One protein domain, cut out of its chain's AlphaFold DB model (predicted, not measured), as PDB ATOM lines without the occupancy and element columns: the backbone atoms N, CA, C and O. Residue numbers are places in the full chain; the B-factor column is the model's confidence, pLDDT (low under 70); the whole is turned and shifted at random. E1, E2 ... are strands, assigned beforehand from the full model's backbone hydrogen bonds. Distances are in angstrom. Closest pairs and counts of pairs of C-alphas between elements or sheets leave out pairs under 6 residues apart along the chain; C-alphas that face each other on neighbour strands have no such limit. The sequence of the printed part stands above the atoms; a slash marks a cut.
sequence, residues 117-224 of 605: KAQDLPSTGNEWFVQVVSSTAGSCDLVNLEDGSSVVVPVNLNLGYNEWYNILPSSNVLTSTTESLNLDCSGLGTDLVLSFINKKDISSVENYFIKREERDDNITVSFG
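Overview. This is residues 117 to 224 of the 605 residues of an uncharacterized protein of Nanoarchaeota archaeon (UniProt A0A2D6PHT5). Two four-stranded sheets, E4 E1 E6 E7 and E3 E2 E5 E8, stand face to face as a sandwich, their strands crossed at 47 degrees. The first sheet is twisted and ends in the long hairpin E6 and E7. The 108 printed residues hold eight named strands, E1 to E8 in order along the chain, and no named helix; both sheets are antiparallel throughout, and the class is all strand. The whole is compact, with a radius of gyration of the C-alphas of 13.6 A and spans of 38 by 31 by 23 A.

Along the chain. E1, residues 126 to 134, begins with C-alpha 126 at (41.591, -28.336, 36.548) and is 26.3 A long. E2 is residues 138 to 144, 20.2 A, E3 residues 150 to 155, E4 residues 164 to 166, and E5 residues 180 to 184. E6, residues 192 to 202, is 31.0 A long; E7, residues 205 to 214, is 26.6 A. E8, residues 218 to 222, ends with C-alpha 222 at (46.382, -12.600, 31.166).

Arrangement. In the first sheet E4 and E7 are edge strands. N 165 is 2.8 A from O 130 between E4 and E1, N 129 is 2.8 A from O 197 between E1 and E6, and N 200 is 2.9 A from O 207 between E6 and E7. In the second sheet E3 and E8 are edge strands. Within hydrogen-bond range are N 153 and O 140 between E3 and E2, at 2.8 A, N 143 and O 182 between E2 and E5, at 2.8 A, and N 181 and O 221 between E5 and E8, at 2.8 A. Between the sheets, the closest C-alphas of E1 and E3, those of Val 132 and Val 155, are 6.8 A apart.

Size, cuts and confidence. The C-alphas farthest apart, those of Gly 189 and Ser 203, are 40.8 A apart. The printed part has no cut. The link E4 to E5, residues 167 to 179, is long. Residues 159 to 161 have pLDDT under 70.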
ATOM      1  N   LYS A 117      51.367 -23.266  31.241       76.94
ATOM      2  CA  LYS A 117      51.894 -24.618  31.010       76.94
ATOM      3  C   LYS A 117      50.785 -25.597  30.654       76.94
ATOM      4  O   LYS A 117      49.601 -25.369  30.865       76.94
ATOM      5  N   ALA A 118      51.188 -26.762  30.148       80.88
ATOM      6  CA  ALA A 118      50.254 -27.838  29.818       80.88
ATOM      7  C   ALA A 118      49.419 -28.316  31.023       80.88
ATOM      8  O   ALA A 118      48.301 -28.782  30.840       80.88
ATOM      9  N   GLN A 119      49.951 -28.192  32.243       80.00
ATOM     10  CA  GLN A 119      49.253 -28.531  33.487       80.00
ATOM     11  C   GLN A 119      48.120 -27.553  33.842       80.00
ATOM     12  O   GLN A 119      47.204 -27.930  34.566       80.00
ATOM     13  N   ASP A 120      48.155 -26.333  33.300       80.12
ATOM     14  CA  ASP A 120      47.146 -25.296  33.540       80.12
ATOM     15  C   ASP A 120      45.975 -25.395  32.551       80.12
ATOM     16  O   ASP A 120      44.977 -24.683  32.678       80.12
ATOM     17  N   LEU A 121      46.067 -26.308  31.577       87.94
ATOM     18  CA  LEU A 121      45.012 -26.553  30.604       87.94
ATOM     19  C   LEU A 121      43.792 -27.228  31.242       87.94
ATOM     20  O   LEU A 121      43.945 -28.006  32.194       87.94
ATOM     21  N   PRO A 122      42.588 -26.989  30.682       90.19
ATOM     22  CA  PRO A 122      41.379 -27.692  31.084       90.19
ATOM     23  C   PRO A 122      41.583 -29.216  31.106       90.19
ATOM     24  O   PRO A 122      41.962 -29.820  30.099       90.19
ATOM     25  N   SER A 123      41.339 -29.845  32.254       88.31
ATOM     26  CA  SER A 123      41.459 -31.293  32.456       88.31
ATOM     27  C   SER A 123      40.601 -31.775  33.632       88.31
ATOM     28  O   SER A 123      39.993 -30.978  34.345       88.31
ATOM     29  N   THR A 124      40.532 -33.093  33.842       83.00
ATOM     30  CA  THR A 124      39.868 -33.680  35.015       83.00
ATOM     31  C   THR A 124      40.658 -33.315  36.280       83.00
ATOM     32  O   THR A 124      41.692 -33.928  36.539       83.00
ATOM     33  N   GLY A 125      40.197 -32.306  37.027       83.50
ATOM     34  CA  GLY A 125      40.871 -31.745  38.213       83.50
ATOM     35  C   GLY A 125      41.422 -30.320  38.031       83.50
ATOM     36  O   GLY A 125      41.959 -29.744  38.976       83.50
ATOM     37  N   ASN A 126      41.286 -29.739  36.831       88.44
ATOM     38  CA  ASN A 126      41.591 -28.336  36.548       88.44
ATOM     39  C   ASN A 126      40.572 -27.778  35.543       88.44
ATOM     40  O   ASN A 126      40.747 -27.889  34.328       88.44
ATOM     41  N   GLU A 127      39.478 -27.225  36.053       92.25
ATOM     42  CA  GLU A 127      38.352 -26.728  35.266       92.25
ATOM     43  C   GLU A 127      38.368 -25.197  35.194       92.25
ATOM     44  O   GLU A 127      38.785 -24.501  36.124       92.25
ATOM     45  N   TRP A 128      37.901 -24.659  34.072       92.88
ATOM     46  CA  TRP A 128      37.867 -23.225  33.819       92.88
ATOM     47  C   TRP A 128      36.449 -22.789  33.497       92.88
ATOM     48  O   TRP A 128      35.778 -23.399  32.665       92.88
ATOM     49  N   PHE A 129      36.004 -21.718  34.142       93.38
ATOM     50  CA  PHE A 129      34.643 -21.226  34.039       93.38
ATOM     51  C   PHE A 129      34.612 -19.735  33.729       93.38
ATOM     52  O   PHE A 129      35.406 -18.952  34.254       93.38
ATOM     53  N   VAL A 130      33.639 -19.345  32.912       93.38
ATOM     54  CA  VAL A 130      33.244 -17.951  32.718       93.38
ATOM     55  C   VAL A 130      31.859 -17.764  33.307       93.38
ATOM     56  O   VAL A 130      30.936 -18.500  32.962       93.38
ATOM     57  N   GLN A 131      31.696 -16.764  34.161       91.19
ATOM     58  CA  GLN A 131      30.387 -16.300  34.587       91.19
ATOM     59  C   GLN A 131      30.163 -14.890  34.049       91.19
ATOM     60  O   GLN A 131      31.005 -14.009  34.204       91.19
ATOM     61  N   VAL A 132      29.011 -14.687  33.415       91.06
ATOM     62  CA  VAL A 132      28.562 -13.374  32.948       91.06
ATOM     63  C   VAL A 132      27.241 -13.072  33.631       91.06
ATOM     64  O   VAL A 132      26.241 -13.751  33.398       91.06
ATOM     65  N   VAL A 133      27.238 -12.059  34.489       89.44
ATOM     66  CA  VAL A 133      26.022 -11.524  35.102       89.44
ATOM     67  C   VAL A 133      25.582 -10.322  34.285       89.44
ATOM     68  O   VAL A 133      26.331  -9.361  34.151       89.44
ATOM     69  N   SER A 134      24.370 -10.380  33.740       87.94
ATOM     70  CA  SER A 134      23.814  -9.345  32.868       87.94
ATOM     71  C   SER A 134      22.313  -9.205  33.088       87.94
ATOM     72  O   SER A 134      21.634 -10.174  33.423       87.94
ATOM     73  N   SER A 135      21.777  -8.013  32.835       86.19
ATOM     74  CA  SER A 135      20.330  -7.774  32.719       86.19
ATOM     75  C   SER A 135      19.792  -7.984  31.295       86.19
ATOM     76  O   SER A 135      18.578  -7.991  31.086       86.19
ATOM     77  N   THR A 136      20.683  -8.202  30.324       88.50
ATOM     78  CA  THR A 136      20.375  -8.398  28.903       88.50
ATOM     79  C   THR A 136      20.799  -9.797  28.460       88.50
ATOM     80  O   THR A 136      21.940 -10.206  28.674       88.50
ATOM     81  N   ALA A 137      19.890 -10.532  27.815       89.25
ATOM     82  CA  ALA A 137      20.213 -11.815  27.193       89.25
ATOM     83  C   ALA A 137      21.022 -11.605  25.905       89.25
ATOM     84  O   ALA A 137      20.781 -10.651  25.165       89.25
ATOM     85  N   GLY A 138      21.922 -12.532  25.596       91.12
ATOM     86  CA  GLY A 138      22.723 -12.490  24.377       91.12
ATOM     87  C   GLY A 138      23.921 -13.422  24.470       91.12
ATOM     88  O   GLY A 138      23.804 -14.528  24.997       91.12
ATOM     89  N   SER A 139      25.060 -12.993  23.944       92.81
ATOM     90  CA  SER A 139      26.292 -13.777  23.950       92.81
ATOM     91  C   SER A 139      27.517 -12.882  24.058       92.81
ATOM     92  O   SER A 139      27.505 -11.773  23.527       92.81
ATOM     93  N   CYS A 140      28.563 -13.402  24.688       94.69
ATOM     94  CA  CYS A 140      29.902 -12.827  24.670       94.69
ATOM     95  C   CYS A 140      30.851 -13.704  23.857       94.69
ATOM     96  O   CYS A 140      30.651 -14.920  23.776       94.69
ATOM     97  N   ASP A 141      31.909 -13.106  23.324       95.06
ATOM     98  CA  ASP A 141      32.981 -13.825  22.645       95.06
ATOM     99  C   ASP A 141      34.196 -13.919  23.569       95.06
ATOM    100  O   ASP A 141      34.776 -12.910  23.965       95.06
ATOM    101  N   LEU A 142      34.585 -15.145  23.920       95.19
ATOM    102  CA  LEU A 142      35.848 -15.411  24.597       95.19
ATOM    103  C   LEU A 142      36.897 -15.743  23.536       95.19
ATOM    104  O   LEU A 142      36.779 -16.763  22.859       95.19
ATOM    105  N   VAL A 143      37.906 -14.891  23.395       94.88
ATOM    106  CA  VAL A 143      38.897 -14.915  22.316       94.88
ATOM    107  C   VAL A 143      40.303 -15.052  22.886       94.88
ATOM    108  O   VAL A 143      40.724 -14.264  23.729       94.88
ATOM    109  N   ASN A 144      41.057 -16.018  22.378       93.06
ATOM    110  CA  ASN A 144      42.498 -16.115  22.556       93.06
ATOM    111  C   ASN A 144      43.201 -15.080  21.684       93.06
ATOM    112  O   ASN A 144      43.059 -15.085  20.460       93.06
ATOM    113  N   LEU A 145      43.946 -14.167  22.305       91.50
ATOM    114  CA  LEU A 145      44.580 -13.067  21.582       91.50
ATOM    115  C   LEU A 145      45.834 -13.498  20.816       91.50
ATOM    116  O   LEU A 145      46.271 -12.780  19.914       91.50
ATOM    117  N   GLU A 146      46.403 -14.659  21.138       89.94
ATOM    118  CA  GLU A 146      47.626 -15.153  20.516       89.94
ATOM    119  C   GLU A 146      47.355 -15.902  19.208       89.94
ATOM    120  O   GLU A 146      48.101 -15.733  18.239       89.94
ATOM    121  N   ASP A 147      46.292 -16.708  19.151       90.69
ATOM    122  CA  ASP A 147      45.950 -17.507  17.964       90.69
ATOM    123  C   ASP A 147      44.590 -17.172  17.328       90.69
ATOM    124  O   ASP A 147      44.297 -17.637  16.221       90.69
ATOM    125  N   GLY A 148      43.784 -16.323  17.971       92.00
ATOM    126  CA  GLY A 148      42.470 -15.899  17.490       92.00
ATOM    127  C   GLY A 148      41.372 -16.955  17.633       92.00
ATOM    128  O   GLY A 148      40.274 -16.747  17.115       92.00
ATOM    129  N   SER A 149      41.641 -18.088  18.289       93.56
ATOM    130  CA  SER A 149      40.605 -19.065  18.621       93.56
ATOM    131  C   SER A 149      39.550 -18.430  19.526       93.56
ATOM    132  O   SER A 149      39.858 -17.583  20.365       93.56
ATOM    133  N   SER A 150      38.283 -18.801  19.341       95.12
ATOM    134  CA  SER A 150      37.201 -18.215  20.125       95.12
ATOM    135  C   SER A 150      36.080 -19.192  20.438       95.12
ATOM    136  O   SER A 150      35.843 -20.170  19.722       95.12
ATOM    137  N   VAL A 151      35.378 -18.907  21.531       95.62
ATOM    138  CA  VAL A 151      34.179 -19.622  21.951       95.62
ATOM    139  C   VAL A 151      33.092 -18.631  22.357       95.62
ATOM    140  O   VAL A 151      33.363 -17.610  22.983       95.62
ATOM    141  N   VAL A 152      31.852 -18.948  21.989       94.50
ATOM    142  CA  VAL A 152      30.686 -18.123  22.311       94.50
ATOM    143  C   VAL A 152      30.166 -18.515  23.691       94.50
ATOM    144  O   VAL A 152      29.786 -19.668  23.908       94.50
ATOM    145  N   VAL A 153      30.113 -17.547  24.601       93.62
ATOM    146  CA  VAL A 153      29.577 -17.686  25.959       93.62
ATOM    147  C   VAL A 153      28.130 -17.178  25.964       93.62
ATOM    148  O   VAL A 153      27.906 -15.970  25.855       93.62
ATOM    149  N   PRO A 154      27.117 -18.062  26.036       91.75
ATOM    150  CA  PRO A 154      25.719 -17.648  26.025       91.75
ATOM    151  C   PRO A 154      25.294 -17.057  27.375       91.75
ATOM    152  O   PRO A 154      25.653 -17.574  28.429       91.75
ATOM    153  N   VAL A 155      24.448 -16.027  27.339       88.75
ATOM    154  CA  VAL A 155      23.844 -15.403  28.526       88.75
ATOM    155  C   VAL A 155      22.329 -15.562  28.463       88.75
ATOM    156  O   VAL A 155      21.661 -14.966  27.613       88.75
ATOM    157  N   ASN A 156      21.780 -16.387  29.360       84.50
ATOM    158  CA  ASN A 156      20.367 -16.765  29.365       84.50
ATOM    159  C   ASN A 156      19.660 -16.339  30.658       84.50
ATOM    160  O   ASN A 156      19.892 -16.900  31.723       84.50
ATOM    161  N   LEU A 157      18.726 -15.393  30.542       81.69
ATOM    162  CA  LEU A 157      17.977 -14.853  31.682       81.69
ATOM    163  C   LEU A 157      16.799 -15.736  32.127       81.69
ATOM    164  O   LEU A 157      16.226 -15.513  33.191       81.69
ATOM    165  N   ASN A 158      16.417 -16.745  31.337       77.44
ATOM    166  CA  ASN A 158      15.232 -17.564  31.620       77.44
ATOM    167  C   ASN A 158      15.433 -18.560  32.773       77.44
ATOM    168  O   ASN A 158      14.465 -19.172  33.217       77.44
ATOM    169  N   LEU A 159      16.673 -18.749  33.234       67.25
ATOM    170  CA  LEU A 159      17.013 -19.731  34.266       67.25
ATOM    171  C   LEU A 159      16.803 -19.206  35.694       67.25
ATOM    172  O   LEU A 159      16.766 -19.997  36.631       67.25
ATOM    173  N   GLY A 160      16.646 -17.891  35.881       65.62
ATOM    174  CA  GLY A 160      16.553 -17.278  37.212       65.62
ATOM    175  C   GLY A 160      17.871 -17.270  38.003       65.62
ATOM    176  O   GLY A 160      17.876 -16.827  39.148       65.62
ATOM    177  N   TYR A 161      18.977 -17.734  37.409       69.75
ATOM    178  CA  TYR A 161      20.341 -17.681  37.946       69.75
ATOM    179  C   TYR A 161      21.367 -17.527  36.807       69.75
ATOM    180  O   TYR A 161      21.065 -17.846  35.655       69.75
ATOM    181  N   ASN A 162      22.578 -17.054  37.128       73.19
ATOM    182  CA  ASN A 162      23.675 -16.887  36.165       73.19
ATOM    183  C   ASN A 162      24.531 -18.159  36.106       73.19
ATOM    184  O   ASN A 162      25.299 -18.431  37.032       73.19
ATOM    185  N   GLU A 163      24.382 -18.939  35.036       82.50
ATOM    186  CA  GLU A 163      25.111 -20.196  34.833       82.50
ATOM    187  C   GLU A 163      26.605 -19.963  34.554       82.50
ATOM    188  O   GLU A 163      26.992 -18.986  33.911       82.50
ATOM    189  N   TRP A 164      27.449 -20.871  35.050       89.94
ATOM    190  CA  TRP A 164      28.879 -20.887  34.750       89.94
ATOM    191  C   TRP A 164      29.112 -21.637  33.441       89.94
ATOM    192  O   TRP A 164      28.773 -22.814  33.312       89.94
ATOM    193  N   TYR A 165      29.731 -20.972  32.474       92.81
ATOM    194  CA  TYR A 165      30.136 -21.587  31.221       92.81
ATOM    195  C   TYR A 165      31.473 -22.311  31.395       92.81
ATOM    196  O   TYR A 165      32.502 -21.666  31.591       92.81
ATOM    197  N   ASN A 166      31.466 -23.644  31.313       93.56
ATOM    198  CA  ASN A 166      32.684 -24.458  31.382       93.56
ATOM    199  C   ASN A 166      33.457 -24.409  30.052       93.56
ATOM    200  O   ASN A 166      32.934 -24.791  28.999       93.56
ATOM    201  N   ILE A 167      34.717 -23.979  30.105       93.44
ATOM    202  CA  ILE A 167      35.633 -23.984  28.968       93.44
ATOM    203  C   ILE A 167      36.156 -25.404  28.762       93.44
ATOM    204  O   ILE A 167      37.099 -25.864  29.406       93.44
ATOM    205  N   LEU A 168      35.549 -26.100  27.804       90.81
ATOM    206  CA  LEU A 168      35.923 -27.473  27.497       90.81
ATOM    207  C   LEU A 168      37.313 -27.553  26.841       90.81
ATOM    208  O   LEU A 168      37.621 -26.720  25.980       90.81
ATOM    209  N   PRO A 169      38.100 -28.614  27.115       87.31
ATOM    210  CA  PRO A 169      39.391 -28.840  26.456       87.31
ATOM    211  C   PRO A 169      39.291 -28.856  24.921       87.31
ATOM    212  O   PRO A 169      40.205 -28.439  24.221       87.31
ATOM    213  N   SER A 170      38.151 -29.299  24.379       87.62
ATOM    214  CA  SER A 170      37.893 -29.363  22.937       87.62
ATOM    215  C   SER A 170      37.685 -28.003  22.263       87.62
ATOM    216  O   SER A 170      37.650 -27.950  21.035       87.62
ATOM    217  N   SER A 171      37.502 -26.921  23.027       89.44
ATOM    218  CA  SER A 171      37.328 -25.567  22.476       89.44
ATOM    219  C   SER A 171      38.612 -25.014  21.854       89.44
ATOM    220  O   SER A 171      38.538 -24.146  20.992       89.44
ATOM    221  N   ASN A 172      39.779 -25.520  22.277       88.19
ATOM    222  CA  ASN A 172      41.108 -24.993  21.955       88.19
ATOM    223  C   ASN A 172      41.302 -23.499  22.270       88.19
ATOM    224  O   ASN A 172      42.303 -22.941  21.845       88.19
ATOM    225  N   VAL A 173      40.389 -22.857  23.014       92.56
ATOM    226  CA  VAL A 173      40.532 -21.438  23.377       92.56
ATOM    227  C   VAL A 173      41.656 -21.238  24.399       92.56
ATOM    228  O   VAL A 173      42.317 -20.209  24.408       92.56
ATOM    229  N   LEU A 174      41.909 -22.249  25.238       90.12
ATOM    230  CA  LEU A 174      43.061 -22.329  26.132       90.12
ATOM    231  C   LEU A 174      44.055 -23.350  25.574       90.12
ATOM    232  O   LEU A 174      43.738 -24.529  25.416       90.12
ATOM    233  N   THR A 175      45.271 -22.894  25.306       87.75
ATOM    234  CA  THR A 175      46.405 -23.672  24.784       87.75
ATOM    235  C   THR A 175      47.659 -23.363  25.592       87.75
ATOM    236  O   THR A 175      47.729 -22.318  26.224       87.75
ATOM    237  N   SER A 176      48.688 -24.215  25.557       84.62
ATOM    238  CA  SER A 176      49.941 -23.996  26.311       84.62
ATOM    239  C   SER A 176      50.762 -22.780  25.848       84.62
ATOM    240  O   SER A 176      51.895 -22.604  26.277       84.62
ATOM    241  N   THR A 177      50.259 -22.008  24.889       82.81
ATOM    242  CA  THR A 177      50.850 -20.752  24.416       82.81
ATOM    243  C   THR A 177      49.935 -19.561  24.676       82.81
ATOM    244  O   THR A 177      50.216 -18.478  24.182       82.81
ATOM    245  N   THR A 178      48.826 -19.763  25.393       86.75
ATOM    246  CA  THR A 178      47.891 -18.684  25.723       86.75
ATOM    247  C   THR A 178      48.533 -17.768  26.746       86.75
ATOM    248  O   THR A 178      48.861 -18.197  27.850       86.75
ATOM    249  N   GLU A 179      48.688 -16.505  26.380       85.25
ATOM    250  CA  GLU A 179      49.151 -15.447  27.273       85.25
ATOM    251  C   GLU A 179      47.993 -14.530  27.666       85.25
ATOM    252  O   GLU A 179      48.027 -13.944  28.748       85.25
ATOM    253  N   SER A 180      46.963 -14.387  26.825       87.75
ATOM    254  CA  SER A 180      45.826 -13.509  27.083       87.75
ATOM    255  C   SER A 180      44.523 -14.027  26.465       87.75
ATOM    256  O   SER A 180      44.435 -14.308  25.271       87.75
ATOM    257  N   LEU A 181      43.461 -14.053  27.274       90.81
ATOM    258  CA  LEU A 181      42.081 -14.191  26.808       90.81
ATOM    259  C   LEU A 181      41.351 -12.865  26.944       90.81
ATOM    260  O   LEU A 181      41.384 -12.229  27.995       90.81
ATOM    261  N   ASN A 182      40.635 -12.483  25.900       93.44
ATOM    262  CA  ASN A 182      39.687 -11.387  25.923       93.44
ATOM    263  C   ASN A 182      38.265 -11.943  26.000       93.44
ATOM    264  O   ASN A 182      37.915 -12.823  25.224       93.44
ATOM    265  N   LEU A 183      37.459 -11.447  26.932       93.50
ATOM    266  CA  LEU A 183      36.025 -11.693  26.975       93.50
ATOM    267  C   LEU A 183      35.323 -10.398  26.569       93.50
ATOM    268  O   LEU A 183      35.292  -9.439  27.343       93.50
ATOM    269  N   ASP A 184      34.789 -10.384  25.351       93.50
ATOM    270  CA  ASP A 184      34.049  -9.261  24.786       93.50
ATOM    271  C   ASP A 184      32.545  -9.491  24.949       93.50
ATOM    272  O   ASP A 184      31.947 -10.366  24.315       93.50
ATOM    273  N   CYS A 185      31.936  -8.697  25.823       94.00
ATOM    274  CA  CYS A 185      30.509  -8.669  26.113       94.00
ATOM    275  C   CYS A 185      29.864  -7.332  25.711       94.00
ATOM    276  O   CYS A 185      28.735  -7.055  26.122       94.00
ATOM    277  N   SER A 186      30.527  -6.515  24.885       90.81
ATOM    278  CA  SER A 186      30.054  -5.180  24.471       90.81
ATOM    279  C   SER A 186      28.646  -5.179  23.854       90.81
ATOM    280  O   SER A 186      27.920  -4.185  23.917       90.81
ATOM    281  N   GLY A 187      28.201  -6.319  23.316       88.38
ATOM    282  CA  GLY A 187      26.840  -6.519  22.813       88.38
ATOM    283  C   GLY A 187      25.731  -6.554  23.880       88.38
ATOM    284  O   GLY A 187      24.558  -6.482  23.512       88.38
ATOM    285  N   LEU A 188      26.058  -6.665  25.172       88.06
ATOM    286  CA  LEU A 188      25.091  -6.847  26.266       88.06
ATOM    287  C   LEU A 188      24.774  -5.565  27.060       88.06
ATOM    288  O   LEU A 188      23.809  -5.551  27.831       88.06
ATOM    289  N   GLY A 189      25.520  -4.478  26.841       82.31
ATOM    290  CA  GLY A 189      25.343  -3.193  27.529       82.31
ATOM    291  C   GLY A 189      26.340  -2.974  28.672       82.31
ATOM    292  O   GLY A 189      27.380  -3.609  28.719       82.31
ATOM    293  N   THR A 190      26.038  -2.040  29.580       76.06
ATOM    294  CA  THR A 190      27.026  -1.483  30.530       76.06
ATOM    295  C   THR A 190      26.887  -1.963  31.979       76.06
ATOM    296  O   THR A 190      27.663  -1.535  32.825       76.06
ATOM    297  N   ASP A 191      25.880  -2.780  32.304       80.88
ATOM    298  CA  ASP A 191      25.661  -3.304  33.664       80.88
ATOM    299  C   ASP A 191      25.960  -4.805  33.695       80.88
ATOM    300  O   ASP A 191      25.060  -5.650  33.707       80.88
ATOM    301  N   LEU A 192      27.254  -5.106  33.594       89.19
ATOM    302  CA  LEU A 192      27.802  -6.451  33.510       89.19
ATOM    303  C   LEU A 192      28.734  -6.705  34.692       89.19
ATOM    304  O   LEU A 192      29.450  -5.806  35.130       89.19
ATOM    305  N   VAL A 193      28.733  -7.936  35.195       87.62
ATOM    306  CA  VAL A 193      29.829  -8.461  36.020       87.62
ATOM    307  C   VAL A 193      30.399  -9.663  35.289       87.62
ATOM    308  O   VAL A 193      29.668 -10.611  34.987       87.62
ATOM    309  N   LEU A 194      31.686  -9.592  34.973       89.00
ATOM    310  CA  LEU A 194      32.405 -10.625  34.241       89.00
ATOM    311  C   LEU A 194      33.389 -11.299  35.186       89.00
ATOM    312  O   LEU A 194      34.324 -10.641  35.642       89.00
ATOM    313  N   SER A 195      33.207 -12.595  35.435       87.25
ATOM    314  CA  SER A 195      34.064 -13.374  36.332       87.25
ATOM    315  C   SER A 195      34.714 -14.538  35.584       87.25
ATOM    316  O   SER A 195      34.051 -15.314  34.892       87.25
ATOM    317  N   PHE A 196      36.030 -14.670  35.728       88.44
ATOM    318  CA  PHE A 196      36.831 -15.755  35.172       88.44
ATOM    319  C   PHE A 196      37.395 -16.594  36.314       88.44
ATOM    320  O   PHE A 196      38.183 -16.100  37.122       88.44
ATOM    321  N   ILE A 197      36.974 -17.851  36.397       88.75
ATOM    322  CA  ILE A 197      37.185 -18.703  37.568       88.75
ATOM    323  C   ILE A 197      37.940 -19.956  37.145       88.75
ATOM    324  O   ILE A 197      37.645 -20.574  36.123       88.75
ATOM    325  N   ASN A 198      38.910 -20.350  37.955       89.00
ATOM    326  CA  ASN A 198      39.633 -21.601  37.815       89.00
ATOM    327  C   ASN A 198      39.385 -22.465  39.043       89.00
ATOM    328  O   ASN A 198      39.661 -22.035  40.160       89.00
ATOM    329  N   LYS A 199      38.869 -23.671  38.831       89.62
ATOM    330  CA  LYS A 199      38.702 -24.679  39.870       89.62
ATOM    331  C   LYS A 199      39.830 -25.697  39.737       89.62
ATOM    332  O   LYS A 199      39.939 -26.336  38.692       89.62
ATOM    333  N   LYS A 200      40.647 -25.859  40.775       85.88
ATOM    334  CA  LYS A 200      41.782 -26.793  40.792       85.88
ATOM    335  C   LYS A 200      41.750 -27.643  42.056       85.88
ATOM    336  O   LYS A 200      41.509 -27.128  43.147       85.88
ATOM    337  N   ASP A 201      42.060 -28.924  41.910       84.00
ATOM    338  CA  ASP A 201      42.212 -29.828  43.047       84.00
ATOM    339  C   ASP A 201      43.646 -29.748  43.584       84.00
ATOM    340  O   ASP A 201      44.604 -30.124  42.903       84.00
ATOM    341  N   ILE A 202      43.808 -29.261  44.814       76.81
ATOM    342  CA  ILE A 202      45.107 -29.163  45.495       76.81
ATOM    343  C   ILE A 202      45.019 -29.994  46.767       76.81
ATOM    344  O   ILE A 202      44.159 -29.761  47.610       76.81
ATOM    345  N   SER A 203      45.883 -31.003  46.893       79.06
ATOM    346  CA  SER A 203      45.904 -31.900  48.059       79.06
ATOM    347  C   SER A 203      44.541 -32.538  48.380       79.06
ATOM    348  O   SER A 203      44.214 -32.777  49.537       79.06
ATOM    349  N   SER A 204      43.758 -32.874  47.347       78.94
ATOM    350  CA  SER A 204      42.387 -33.420  47.453       78.94
ATOM    351  C   SER A 204      41.327 -32.443  47.984       78.94
ATOM    352  O   SER A 204      40.237 -32.875  48.357       78.94
ATOM    353  N   VAL A 205      41.627 -31.145  48.008       75.88
ATOM    354  CA  VAL A 205      40.677 -30.072  48.313       75.88
ATOM    355  C   VAL A 205      40.353 -29.324  47.021       75.88
ATOM    356  O   VAL A 205      41.261 -28.926  46.285       75.88
ATOM    357  N   GLU A 206      39.063 -29.134  46.743       84.06
ATOM    358  CA  GLU A 206      38.612 -28.308  45.620       84.06
ATOM    359  C   GLU A 206      38.860 -26.834  45.957       84.06
ATOM    360  O   GLU A 206      38.287 -26.300  46.907       84.06
ATOM    361  N   ASN A 207      39.712 -26.170  45.181       80.94
ATOM    362  CA  ASN A 207      40.026 -24.758  45.354       80.94
ATOM    363  C   ASN A 207      39.475 -23.957  44.175       80.94
ATOM    364  O   ASN A 207      39.627 -24.353  43.018       80.94
ATOM    365  N   TYR A 208      38.859 -22.817  44.471       85.19
ATOM    366  CA  TYR A 208      38.296 -21.909  43.479       85.19
ATOM    367  C   TYR A 208      39.094 -20.610  43.474       85.19
ATOM    368  O   TYR A 208      39.185 -19.923  44.486       85.19
ATOM    369  N   PHE A 209      39.641 -20.258  42.316       80.00
ATOM    370  CA  PHE A 209      40.450 -19.063  42.119       80.00
ATOM    371  C   PHE A 209      39.747 -18.125  41.149       80.00
ATOM    372  O   PHE A 209      39.593 -18.448  39.967       80.00
ATOM    373  N   ILE A 210      39.362 -16.943  41.621       80.88
ATOM    374  CA  ILE A 210      38.849 -15.885  40.753       80.88
ATOM    375  C   ILE A 210      40.063 -15.238  40.082       80.88
ATOM    376  O   ILE A 210      40.791 -14.466  40.698       80.88
ATOM    377  N   LYS A 211      40.331 -15.556  38.812       79.38
ATOM    378  CA  LYS A 211      41.455 -14.937  38.085       79.38
ATOM    379  C   LYS A 211      41.164 -13.489  37.708       79.38
ATOM    380  O   LYS A 211      42.090 -12.690  37.559       79.38
ATOM    381  N   ARG A 212      39.889 -13.165  37.493       81.00
ATOM    382  CA  ARG A 212      39.415 -11.805  37.244       81.00
ATOM    383  C   ARG A 212      37.940 -11.696  37.575       81.00
ATOM    384  O   ARG A 212      37.180 -12.584  37.214       81.00
ATOM    385  N   GLU A 213      37.565 -10.583  38.184       84.25
ATOM    386  CA  GLU A 213      36.188 -10.125  38.267       84.25
ATOM    387  C   GLU A 213      36.178  -8.612  38.066       84.25
ATOM    388  O   GLU A 213      36.910  -7.901  38.753       84.25
ATOM    389  N   GLU A 214      35.411  -8.122  37.097       81.25
ATOM    390  CA  GLU A 214      35.289  -6.686  36.837       81.25
ATOM    391  C   GLU A 214      33.870  -6.324  36.388       81.25
ATOM    392  O   GLU A 214      33.145  -7.133  35.798       81.25
ATOM    393  N   ARG A 215      33.494  -5.070  36.658       85.31
ATOM    394  CA  ARG A 215      32.293  -4.437  36.103       85.31
ATOM    395  C   ARG A 215      32.654  -3.697  34.825       85.31
ATOM    396  O   ARG A 215      32.812  -2.479  34.836       85.31
ATOM    397  N   ASP A 216      32.817  -4.456  33.754       83.88
ATOM    398  CA  ASP A 216      33.179  -3.944  32.436       83.88
ATOM    399  C   ASP A 216      32.442  -4.736  31.346       83.88
ATOM    400  O   ASP A 216      31.924  -5.825  31.600       83.88
ATOM    401  N   ASP A 217      32.384  -4.190  30.137       87.12
ATOM    402  CA  ASP A 217      31.834  -4.864  28.960       87.12
ATOM    403  C   ASP A 217      32.909  -5.569  28.122       87.12
ATOM    404  O   ASP A 217      32.588  -6.410  27.281       87.12
ATOM    405  N   ASN A 218      34.184  -5.296  28.403       87.69
ATOM    406  CA  ASN A 218      35.321  -5.955  27.783       87.69
ATOM    407  C   ASN A 218      36.445  -6.165  28.806       87.69
ATOM    408  O   ASN A 218      36.983  -5.210  29.362       87.69
ATOM    409  N   ILE A 219      36.847  -7.419  29.030       86.88
ATOM    410  CA  ILE A 219      37.961  -7.737  29.934       86.88
ATOM    411  C   ILE A 219      39.033  -8.557  29.225       86.88
ATOM    412  O   ILE A 219      38.738  -9.487  28.488       86.88
ATOM    413  N   THR A 220      40.306  -8.256  29.493       86.44
ATOM    414  CA  THR A 220      41.438  -9.070  29.011       86.44
ATOM    415  C   THR A 220      42.162  -9.723  30.176       86.44
ATOM    416  O   THR A 220      42.915  -9.051  30.876       86.44
ATOM    417  N   VAL A 221      41.954 -11.015  30.396       81.81
ATOM    418  CA  VAL A 221      42.664 -11.810  31.403       81.81
ATOM    419  C   VAL A 221      43.995 -12.262  30.826       81.81
ATOM    420  O   VAL A 221      44.026 -12.845  29.749       81.81
ATOM    421  N   SER A 222      45.089 -12.037  31.546       79.12
ATOM    422  CA  SER A 222      46.382 -12.600  31.166       79.12
ATOM    423  C   SER A 222      46.728 -13.835  31.982       79.12
ATOM    424  O   SER A 222      46.447 -13.909  33.178       79.12
ATOM    425  N   PHE A 223      47.333 -14.793  31.294       77.69
ATOM    426  CA  PHE A 223      47.688 -16.117  31.771       77.69
ATOM    427  C   PHE A 223      49.186 -16.221  32.011       77.69
ATOM    428  O   PHE A 223      49.995 -15.490  31.440       77.69
ATOM    429  N   GLY A 224      49.540 -17.139  32.896       74.88
ATOM    430  CA  GLY A 224      50.899 -17.337  33.349       74.88
ATOM    431  C   GLY A 224      50.935 -18.231  34.577       74.88
ATOM    432  O   GLY A 224      49.885 -18.590  35.118       74.88
TER     433      GLY A 224